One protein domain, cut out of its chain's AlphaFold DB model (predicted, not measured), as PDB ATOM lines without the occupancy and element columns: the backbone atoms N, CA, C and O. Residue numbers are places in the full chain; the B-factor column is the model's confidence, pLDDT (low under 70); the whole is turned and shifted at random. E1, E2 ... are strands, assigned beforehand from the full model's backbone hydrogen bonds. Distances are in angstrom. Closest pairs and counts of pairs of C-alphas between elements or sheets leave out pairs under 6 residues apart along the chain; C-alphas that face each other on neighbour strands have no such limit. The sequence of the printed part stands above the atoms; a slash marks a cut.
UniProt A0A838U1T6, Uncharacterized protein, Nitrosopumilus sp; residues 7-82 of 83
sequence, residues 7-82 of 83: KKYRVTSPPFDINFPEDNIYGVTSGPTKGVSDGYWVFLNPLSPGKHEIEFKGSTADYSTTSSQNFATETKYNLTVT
ATOM      1  N   LYS A   7      25.490  45.060  30.981       89.31
ATOM      2  CA  LYS A   7      25.045  46.428  31.299       89.31
ATOM      3  C   LYS A   7      23.652  46.742  30.764       89.31
ATOM      4  O   LYS A   7      22.914  47.454  31.434       89.31
ATOM      5  N   LYS A   8      23.261  46.166  29.623       92.50
ATOM      6  CA  LYS A   8      21.916  46.353  29.054       92.50
ATOM      7  C   LYS A   8      20.792  45.740  29.899       92.50
ATOM      8  O   LYS A   8      19.631  46.067  29.692       92.50
ATOM      9  N   TYR A   9      21.135  44.842  30.821       91.62
ATOM     10  CA  TYR A   9      20.206  44.228  31.769       91.62
ATOM     11  C   TYR A   9      20.253  44.892  33.149       91.62
ATOM     12  O   TYR A   9      19.554  44.437  34.051       91.62
ATOM     13  N   ARG A  10      21.067  45.942  33.349       93.00
ATOM     14  CA  ARG A  10      21.018  46.728  34.583       93.00
ATOM     15  C   ARG A  10      19.788  47.622  34.546       93.00
ATOM     16  O   ARG A  10      19.641  48.430  33.633       93.00
ATOM     17  N   VAL A  11      18.920  47.477  35.536       95.50
ATOM     18  CA  VAL A  11      17.685  48.249  35.650       95.50
ATOM     19  C   VAL A  11      17.600  48.830  37.052       95.50
ATOM     20  O   VAL A  11      17.813  48.122  38.038       95.50
ATOM     21  N   THR A  12      17.254  50.113  37.108       96.75
ATOM     22  CA  THR A  12      16.957  50.841  38.338       96.75
ATOM     23  C   THR A  12      15.475  51.206  38.342       96.75
ATOM     24  O   THR A  12      14.970  51.759  37.362       96.75
ATOM     25  N   SER A  13      14.761  50.906  39.424       96.88
ATOM     26  CA  SER A  13      13.380  51.354  39.601       96.88
ATOM     27  C   SER A  13      13.322  52.857  39.903       96.88
ATOM     28  O   SER A  13      14.270  53.417  40.460       96.88
ATOM     29  N   PRO A  14      12.179  53.521  39.659       97.88
ATOM     30  CA  PRO A  14      11.877  54.772  40.343       97.88
ATOM     31  C   PRO A  14      11.923  54.582  41.873       97.88
ATOM     32  O   PRO A  14      11.692  53.463  42.352       97.88
ATOM     33  N   PRO A  15      12.187  55.646  42.653       98.00
ATOM     34  CA  PRO A  15      12.066  55.586  44.102       98.00
ATOM     35  C   PRO A  15      10.644  55.219  44.536       98.00
ATOM     36  O   PRO A  15       9.673  55.755  44.000       98.00
ATOM     37  N   PHE A  16      10.520  54.354  45.538       97.81
ATOM     38  CA  PHE A  16       9.240  53.943  46.116       97.81
ATOM     39  C   PHE A  16       9.250  54.083  47.637       97.81
ATOM     40  O   PHE A  16      10.310  54.094  48.262       97.81
ATOM     41  N   ASP A  17       8.067  54.235  48.228       97.94
ATOM     42  CA  ASP A  17       7.916  54.373  49.675       97.94
ATOM     43  C   ASP A  17       8.157  53.044  50.394       97.94
ATOM     44  O   ASP A  17       7.621  52.003  50.014       97.94
ATOM     45  N   ILE A  18       8.951  53.104  51.457       96.31
ATOM     46  CA  ILE A  18       9.175  52.014  52.404       96.31
ATOM     47  C   ILE A  18       8.905  52.573  53.794       96.31
ATOM     48  O   ILE A  18       9.300  53.694  54.101       96.31
ATOM     49  N   ASN A  19       8.268  51.785  54.651       97.38
ATOM     50  CA  ASN A  19       8.172  52.101  56.069       97.38
ATOM     51  C   ASN A  19       8.953  51.047  56.853       97.38
ATOM     52  O   ASN A  19       8.519  49.895  56.920       97.38
ATOM     53  N   PHE A  20      10.116  51.412  57.393       97.75
ATOM     54  CA  PHE A  20      10.920  50.458  58.152       97.75
ATOM     55  C   PHE A  20      10.288  50.186  59.520       97.75
ATOM     56  O   PHE A  20       9.930  51.141  60.218       97.75
ATOM     57  N   PRO A  21      10.165  48.909  59.927       97.56
ATOM     58  CA  PRO A  21       9.735  48.580  61.276       97.56
ATOM     59  C   PRO A  21      10.828  48.929  62.295       97.56
ATOM     60  O   PRO A  21      12.006  49.095  61.948       97.56
ATOM     61  N   GLU A  22      10.426  49.026  63.561       98.06
ATOM     62  CA  GLU A  22      11.363  48.972  64.688       98.06
ATOM     63  C   GLU A  22      12.163  47.662  64.634       98.06
ATOM     64  O   GLU A  22      11.673  46.653  64.120       98.06
ATOM     65  N   ASP A  23      13.418  47.703  65.089       97.00
ATOM     66  CA  ASP A  23      14.341  46.559  65.094       97.00
ATOM     67  C   ASP A  23      14.492  45.844  63.732       97.00
ATOM     68  O   ASP A  23      14.650  44.624  63.649       97.00
ATOM     69  N   ASN A  24      14.440  46.597  62.626       95.69
ATOM     70  CA  ASN A  24      14.618  46.030  61.289       95.69
ATOM     71  C   ASN A  24      16.022  45.422  61.096       95.69
ATOM     72  O   ASN A  24      17.009  45.861  61.684       95.69
ATOM     73  N   ILE A  25      16.119  44.453  60.179       96.06
ATOM     74  CA  ILE A  25      17.348  43.689  59.893       96.06
ATOM     75  C   ILE A  25      18.542  44.537  59.432       96.06
ATOM     76  O   ILE A  25      19.666  44.043  59.408       96.06
ATOM     77  N   TYR A  26      18.306  45.789  59.035       92.75
ATOM     78  CA  TYR A  26      19.353  46.704  58.594       92.75
ATOM     79  C   TYR A  26      19.917  47.545  59.748       92.75
ATOM     80  O   TYR A  26      20.914  48.234  59.551       92.75
ATOM     81  N   GLY A  27      19.304  47.504  60.940       95.00
ATOM     82  CA  GLY A  27      19.739  48.269  62.111       95.00
ATOM     83  C   GLY A  27      19.603  49.785  61.945       95.00
ATOM     84  O   GLY A  27      20.331  50.538  62.590       95.00
ATOM     85  N   VAL A  28      18.716  50.242  61.055       94.25
ATOM     86  CA  VAL A  28      18.481  51.670  60.782       94.25
ATOM     87  C   VAL A  28      17.233  52.184  61.498       94.25
ATOM     88  O   VAL A  28      16.405  51.399  61.957       94.25
ATOM     89  N   THR A  29      17.071  53.507  61.566       96.56
ATOM     90  CA  THR A  29      15.890  54.154  62.159       96.56
ATOM     91  C   THR A  29      14.591  53.679  61.499       96.56
ATOM     92  O   THR A  29      14.506  53.595  60.271       96.56
ATOM     93  N   SER A  30      13.577  53.392  62.317       97.88
ATOM     94  CA  SER A  30      12.229  53.055  61.856       97.88
ATOM     95  C   SER A  30      11.506  54.267  61.253       97.88
ATOM     96  O   SER A  30      11.865  55.421  61.496       97.88
ATOM     97  N   GLY A  31      10.462  54.003  60.466       98.06
ATOM     98  CA  GLY A  31       9.616  55.035  59.868       98.06
ATOM     99  C   GLY A  31       9.740  55.164  58.343       98.06
ATOM    100  O   GLY A  31      10.372  54.327  57.684       98.06
ATOM    101  N   PRO A  32       9.083  56.187  57.766       97.88
ATOM    102  CA  PRO A  32       8.950  56.337  56.325       97.88
ATOM    103  C   PRO A  32      10.265  56.773  55.678       97.88
ATOM    104  O   PRO A  32      10.933  57.702  56.128       97.88
ATOM    105  N   THR A  33      10.606  56.126  54.573       96.00
ATOM    106  CA  THR A  33      11.779  56.415  53.752       96.00
ATOM    107  C   THR A  33      11.511  56.058  52.288       96.00
ATOM    108  O   THR A  33      10.438  55.570  51.931       96.00
ATOM    109  N   LYS A  34      12.495  56.302  51.420       96.69
ATOM    110  CA  LYS A  34      12.464  55.905  50.013       96.69
ATOM    111  C   LYS A  34      13.472  54.792  49.756       96.69
ATOM    112  O   LYS A  34      14.629  54.893  50.154       96.69
ATOM    113  N   GLY A  35      13.036  53.756  49.049       94.81
ATOM    114  CA  GLY A  35      13.902  52.722  48.493       94.81
ATOM    115  C   GLY A  35      14.043  52.847  46.982       94.81
ATOM    116  O   GLY A  35      13.187  53.424  46.312       94.81
ATOM    117  N   VAL A  36      15.116  52.268  46.448       97.12
ATOM    118  CA  VAL A  36      15.283  51.989  45.018       97.12
ATOM    119  C   VAL A  36      15.666  50.527  44.853       97.12
ATOM    120  O   VAL A  36      16.392  49.970  45.677       97.12
ATOM    121  N   SER A  37      15.188  49.903  43.785       95.12
ATOM    122  CA  SER A  37      15.677  48.602  43.356       95.12
ATOM    123  C   SER A  37      16.681  48.829  42.233       95.12
ATOM    124  O   SER A  37      16.316  49.406  41.213       95.12
ATOM    125  N   ASP A  38      17.935  48.422  42.416       94.38
ATOM    126  CA  ASP A  38      18.976  48.496  41.386       94.38
ATOM    127  C   ASP A  38      19.668  47.144  41.260       94.38
ATOM    128  O   ASP A  38      20.053  46.534  42.259       94.38
ATOM    129  N   GLY A  39      19.826  46.660  40.034       91.00
ATOM    130  CA  GLY A  39      20.474  45.377  39.808       91.00
ATOM    131  C   GLY A  39      20.425  44.931  38.360       91.00
ATOM    132  O   GLY A  39      19.920  45.638  37.490       91.00
ATOM    133  N   TYR A  40      20.966  43.742  38.105       90.19
ATOM    134  CA  TYR A  40      20.840  43.070  36.816       90.19
ATOM    135  C   TYR A  40      19.599  42.179  36.823       90.19
ATOM    136  O   TYR A  40      19.526  41.226  37.596       90.19
ATOM    137  N   TRP A  41      18.642  42.479  35.947       91.38
ATOM    138  CA  TRP A  41      17.364  41.777  35.854       91.38
ATOM    139  C   TRP A  41      17.290  41.018  34.532       91.38
ATOM    140  O   TRP A  41      17.118  41.602  33.462       91.38
ATOM    141  N   VAL A  42      17.447  39.697  34.607       88.50
ATOM    142  CA  VAL A  42      17.422  38.800  33.449       88.50
ATOM    143  C   VAL A  42      16.158  37.957  33.507       88.50
ATOM    144  O   VAL A  42      15.986  37.147  34.416       88.50
ATOM    145  N   PHE A  43      15.297  38.116  32.505       87.06
ATOM    146  CA  PHE A  43      14.104  37.296  32.340       87.06
ATOM    147  C   PHE A  43      14.363  36.201  31.309       87.06
ATOM    148  O   PHE A  43      14.908  36.456  30.234       87.06
ATOM    149  N   LEU A  44      13.963  34.980  31.648       86.75
ATOM    150  CA  LEU A  44      13.947  33.854  30.726       86.75
ATOM    151  C   LEU A  44      12.535  33.696  30.167       86.75
ATOM    152  O   LEU A  44      11.551  33.970  30.855       86.75
ATOM    153  N   ASN A  45      12.434  33.211  28.932       89.75
ATOM    154  CA  ASN A  45      11.158  32.709  28.433       89.75
ATOM    155  C   ASN A  45      10.660  31.564  29.335       89.75
ATOM    156  O   ASN A  45      11.494  30.875  29.936       89.75
ATOM    157  N   PRO A  46       9.335  31.322  29.403       91.50
ATOM    158  CA  PRO A  46       8.797  30.160  30.097       91.50
ATOM    159  C   PRO A  46       9.532  28.888  29.672       91.50
ATOM    160  O   PRO A  46       9.675  28.602  28.481       91.50
ATOM    161  N   LEU A  47      10.034  28.150  30.657       93.50
ATOM    162  CA  LEU A  47      10.733  26.899  30.413       93.50
ATOM    163  C   LEU A  47       9.717  25.840  29.977       93.50
ATOM    164  O   LEU A  47       8.641  25.729  30.562       93.50
ATOM    165  N   SER A  48      10.052  25.051  28.957       95.44
ATOM    166  CA  SER A  48       9.215  23.921  28.553       95.44
ATOM    167  C   SER A  48       9.164  22.856  29.659       95.44
ATOM    168  O   SER A  48      10.112  22.760  30.443       95.44
ATOM    169  N   PRO A  49       8.135  21.993  29.707       97.31
ATOM    170  CA  PRO A  49       8.120  20.851  30.619       97.31
ATOM    171  C   PRO A  49       9.387  20.000  30.471       97.31
ATOM    172  O   PRO A  49       9.857  19.769  29.355       97.31
ATOM    173  N   GLY A  50       9.956  19.553  31.589       97.50
ATOM    174  CA  GLY A  50      11.209  18.797  31.617       97.50
ATOM    175  C   GLY A  50      12.198  19.271  32.680       97.50
ATOM    176  O   GLY A  50      11.873  20.080  33.550       97.50
ATOM    177  N   LYS A  51      13.416  18.725  32.619       97.56
ATOM    178  CA  LYS A  51      14.520  19.067  33.525       97.56
ATOM    179  C   LYS A  51      15.386  20.161  32.910       97.56
ATOM    180  O   LYS A  51      15.795  20.031  31.759       97.56
ATOM    181  N   HIS A  52      15.706  21.182  33.696       95.12
ATOM    182  CA  HIS A  52      16.541  22.311  33.289       95.12
ATOM    183  C   HIS A  52      17.611  22.582  34.336       95.12
ATOM    184  O   HIS A  52      17.358  22.468  35.534       95.12
ATOM    185  N   GLU A  53      18.785  22.991  33.875       94.44
ATOM    186  CA  GLU A  53      19.843  23.512  34.732       94.44
ATOM    187  C   GLU A  53      20.015  25.004  34.439       94.44
ATOM    188  O   GLU A  53      20.179  25.402  33.283       94.44
ATOM    189  N   ILE A  54      19.955  25.829  35.483       91.25
ATOM    190  CA  ILE A  54      20.246  27.261  35.398       91.25
ATOM    191  C   ILE A  54      21.457  27.542  36.270       91.25
ATOM    192  O   ILE A  54      21.413  27.325  37.478       91.25
ATOM    193  N   GLU A  55      22.513  28.064  35.663       90.88
ATOM    194  CA  GLU A  55      23.740  28.453  36.348       90.88
ATOM    195  C   GLU A  55      23.973  29.958  36.188       90.88
ATOM    196  O   GLU A  55      23.820  30.510  35.096       90.88
ATOM    197  N   PHE A  56      24.349  30.628  37.275       87.50
ATOM    198  CA  PHE A  56      24.779  32.025  37.259       87.50
ATOM    199  C   PHE A  56      25.988  32.212  38.164       87.50
ATOM    200  O   PHE A  56      26.099  31.622  39.241       87.50
ATOM    201  N   LYS A  57      26.909  33.052  37.689       86.44
ATOM    202  CA  LYS A  57      28.179  33.361  38.341       86.44
ATOM    203  C   LYS A  57      28.363  34.867  38.357       86.44
ATOM    204  O   LYS A  57      27.927  35.558  37.437       86.44
ATOM    205  N   GLY A  58      29.019  35.374  39.387       79.19
ATOM    206  CA  GLY A  58      29.358  36.785  39.492       79.19
ATOM    207  C   GLY A  58      30.615  36.963  40.318       79.19
ATOM    208  O   GLY A  58      30.828  36.234  41.282       79.19
ATOM    209  N   SER A  59      31.446  37.928  39.949       78.56
ATOM    210  CA  SER A  59      32.591  38.321  40.757       78.56
ATOM    211  C   SER A  59      32.848  39.818  40.660       78.56
ATOM    212  O   SER A  59      32.612  40.442  39.624       78.56
ATOM    213  N   THR A  60      33.338  40.399  41.751       70.56
ATOM    214  CA  THR A  60      33.939  41.733  41.750       70.56
ATOM    215  C   THR A  60      35.433  41.547  41.969       70.56
ATOM    216  O   THR A  60      35.913  41.550  43.098       70.56
ATOM    217  N   ALA A  61      36.167  41.301  40.884       60.56
ATOM    218  CA  ALA A  61      37.616  41.434  40.888       60.56
ATOM    219  C   ALA A  61      37.934  42.845  40.391       60.56
ATOM    220  O   ALA A  61      37.940  43.103  39.188       60.56
ATOM    221  N   ASP A  62      38.157  43.779  41.309       55.72
ATOM    222  CA  ASP A  62      39.020  44.899  40.958       55.72
ATOM    223  C   ASP A  62      40.451  44.344  40.948       55.72
ATOM    224  O   ASP A  62      40.972  43.915  41.975       55.72
ATOM    225  N   TYR A  63      41.054  44.268  39.760       51.44
ATOM    226  CA  TYR A  63      42.434  43.809  39.582       51.44
ATOM    227  C   TYR A  63      43.463  44.837  40.092       51.44
ATOM    228  O   TYR A  63      44.666  44.585  40.007       51.44
ATOM    229  N   SER A  64      43.026  45.996  40.603       52.06
ATOM    230  CA  SER A  64      43.889  46.918  41.329       52.06
ATOM    231  C   SER A  64      44.200  46.367  42.726       52.06
ATOM    232  O   SER A  64      43.322  45.923  43.468       52.06
ATOM    233  N   THR A  65      45.469  46.422  43.127       49.31
ATOM    234  CA  THR A  65      45.969  45.952  44.433       49.31
ATOM    235  C   THR A  65      45.430  46.744  45.637       49.31
ATOM    236  O   THR A  65      45.879  46.533  46.761       49.31
ATOM    237  N   THR A  66      44.477  47.654  45.422       56.16
ATOM    238  CA  THR A  66      43.879  48.530  46.438       56.16
ATOM    239  C   THR A  66      42.459  48.138  46.851       56.16
ATOM    240  O   THR A  66      41.944  48.683  47.826       56.16
ATOM    241  N   SER A  67      41.816  47.189  46.165       57.22
ATOM    242  CA  SER A  67      40.465  46.737  46.515       57.22
ATOM    243  C   SER A  67      40.484  45.668  47.610       57.22
ATOM    244  O   SER A  67      41.006  44.568  47.435       57.22
ATOM    245  N   SER A  68      39.861  45.972  48.748       58.44
ATOM    246  CA  SER A  68      39.708  45.052  49.885       58.44
ATOM    247  C   SER A  68      38.545  44.061  49.728       58.44
ATOM    248  O   SER A  68      38.311  43.264  50.633       58.44
ATOM    249  N   GLN A  69      37.789  44.112  48.624       57.19
ATOM    250  CA  GLN A  69      36.572  43.314  48.447       57.19
ATOM    251  C   GLN A  69      36.656  42.418  47.213       57.19
ATOM    252  O   GLN A  69      36.268  42.795  46.109       57.19
ATOM    253  N   ASN A  70      37.132  41.196  47.440       71.12
ATOM    254  CA  ASN A  70      37.007  40.100  46.491       71.12
ATOM    255  C   ASN A  70      35.711  39.349  46.802       71.12
ATOM    256  O   ASN A  70      35.613  38.672  47.823       71.12
ATOM    257  N   PHE A  71      34.720  39.472  45.925       73.94
ATOM    258  CA  PHE A  71      33.499  38.674  45.981       73.94
ATOM    259  C   PHE A  71      33.452  37.765  44.760       73.94
ATOM    260  O   PHE A  71      33.711  38.210  43.641       73.94
ATOM    261  N   ALA A  72      33.105  36.502  44.977       83.31
ATOM    262  CA  ALA A  72      32.749  35.569  43.927       83.31
ATOM    263  C   ALA A  72      31.560  34.737  44.403       83.31
ATOM    264  O   ALA A  72      31.512  34.307  45.555       83.31
ATOM    265  N   THR A  73      30.607  34.516  43.510       87.00
ATOM    266  CA  THR A  73      29.452  33.659  43.742       87.00
ATOM    267  C   THR A  73      29.208  32.795  42.523       87.00
ATOM    268  O   THR A  73      29.401  33.220  41.382       87.00
ATOM    269  N   GLU A  74      28.736  31.588  42.781       91.81
ATOM    270  CA  GLU A  74      28.293  30.629  41.789       91.81
ATOM    271  C   GLU A  74      27.079  29.913  42.363       91.81
ATOM    272  O   GLU A  74      27.040  29.547  43.538       91.81
ATOM    273  N   THR A  75      26.038  29.765  41.560       92.81
ATOM    274  CA  THR A  75      24.828  29.070  41.980       92.81
ATOM    275  C   THR A  75      24.237  28.337  40.796       92.81
ATOM    276  O   THR A  75      24.217  28.841  39.672       92.81
ATOM    277  N   LYS A  76      23.747  27.132  41.079       95.62
ATOM    278  CA  LYS A  76      23.145  26.229  40.113       95.62
ATOM    279  C   LYS A  76      21.785  25.769  40.625       95.62
ATOM    280  O   LYS A  76      21.699  25.166  41.694       95.62
ATOM    281  N   TYR A  77      20.737  26.022  39.852       93.75
ATOM    282  CA  TYR A  77      19.404  25.480  40.086       93.75
ATOM    283  C   TYR A  77      19.140  24.304  39.155       93.75
ATOM    284  O   TYR A  77      19.270  24.423  37.939       93.75
ATOM    285  N   ASN A  78      18.700  23.193  39.740       96.75
ATOM    286  CA  ASN A  78      18.158  22.050  39.017       96.75
ATOM    287  C   ASN A  78      16.633  22.120  39.102       96.75
ATOM    288  O   ASN A  78      16.053  21.854  40.153       96.75
ATOM    289  N   LEU A  79      15.991  22.516  38.010       95.12
ATOM    290  CA  LEU A  79      14.551  22.738  37.949       95.12
ATOM    291  C   LEU A  79      13.863  21.584  37.222       95.12
ATOM    292  O   LEU A  79      14.361  21.085  36.216       95.12
ATOM    293  N   THR A  80      12.691  21.186  37.714       97.50
ATOM    294  CA  THR A  80      11.760  20.317  36.984       97.50
ATOM    295  C   THR A  80      10.478  21.092  36.745       97.50
ATOM    296  O   THR A  80       9.851  21.556  37.692       97.50
ATOM    297  N   VAL A  81      10.104  21.235  35.479       96.56
ATOM    298  CA  VAL A  81       8.881  21.916  35.052       96.56
ATOM    299  C   VAL A  81       7.868  20.859  34.637       96.56
ATOM    300  O   VAL A  81       8.177  19.994  33.813       96.56
ATOM    301  N   THR A  82       6.676  20.914  35.221       94.19
ATOM    302  CA  THR A  82       5.558  20.003  34.941       94.19
ATOM    303  C   THR A  82       4.411  20.753  34.264       94.19
ATOM    304  O   THR A  82       4.351  21.979  34.345       94.19
TER     305      THR A  82
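What this domain is: This is residues 7 to 82 of the 83 residues of an uncharacterized protein of Nitrosopumilus sp (UniProt A0A838U1T6). An open, two-armed model of paired strands: one arm is a bent two-stranded ribbon, in which E1 and E2 run out and E3 and E4 run back beside them, and the other is one long, slender hairpin of E5 and E6. Residues 41 to 49 join the two arms, and the tip of the long hairpin, residues 63 to 68, sticks out free. The printed part has 76 residues with no named helix and six named strands, E1 to E6 in order along the chain, which form three antiparallel sheets of two strands each, E1 - E4, E2 - E3 and E5 - E6. The class is all strand, with 38 of the 76 residues in named strands. The whole is extended, with a radius of gyration of the C-alphas of 18.3 A and spans of 47 by 42 by 27 A.

How they stand to each other: E1, residues 10 to 12, is the antiparallel neighbour of E4, residues 38 to 40, at 159 degrees between their directions. N 11 and O 39, 2.9 A apart, are within hydrogen-bond range, and C-alphas 12 and 38 face each other at 4.3 A. E2, residues 16 to 20, and E3, residues 31 to 35, form an antiparallel hairpin at 142 degrees. Within hydrogen-bond range there are N 18 and O 33, 2.9 A, and N 33 and O 18, 2.8 A. E3 runs on into E4 across a break of 2 residues, at 39 degrees. E5, residues 50 to 60, and E6, residues 71 to 81, form an antiparallel hairpin at 170 degrees. Its N and O pairs within hydrogen-bond range include N 50 and O 81, 2.9 A, and N 60 and O 71, 2.9 A. E1 and E4 are each apart from E5 and E6, and so are E2 and E3.

Where its parts are: E1 begins at C-alpha 10, (21.018, 46.728, 34.583). E2 measures 12.6 A from first to last C-alpha and E3 12.4 A, while E1 and E4 measure 6.9 A and 7.3 A. E5 begins at C-alpha 50, (11.209, 18.797, 31.617), and measures 33.8 A. E6 measures 31.7 A and ends at C-alpha 81, (8.881, 21.916, 35.052).

The domain as a whole: The two C-alphas farthest apart are those of Thr 66 and Thr 82, at 49.1 A. The printed part, residues 7 to 82, has no cut. The links from E1 to E2 and from E3 to E4 are tight, and the other three are short. The mean pLDDT of the printed part is 88.3, and residues 61 to 69 are under 70.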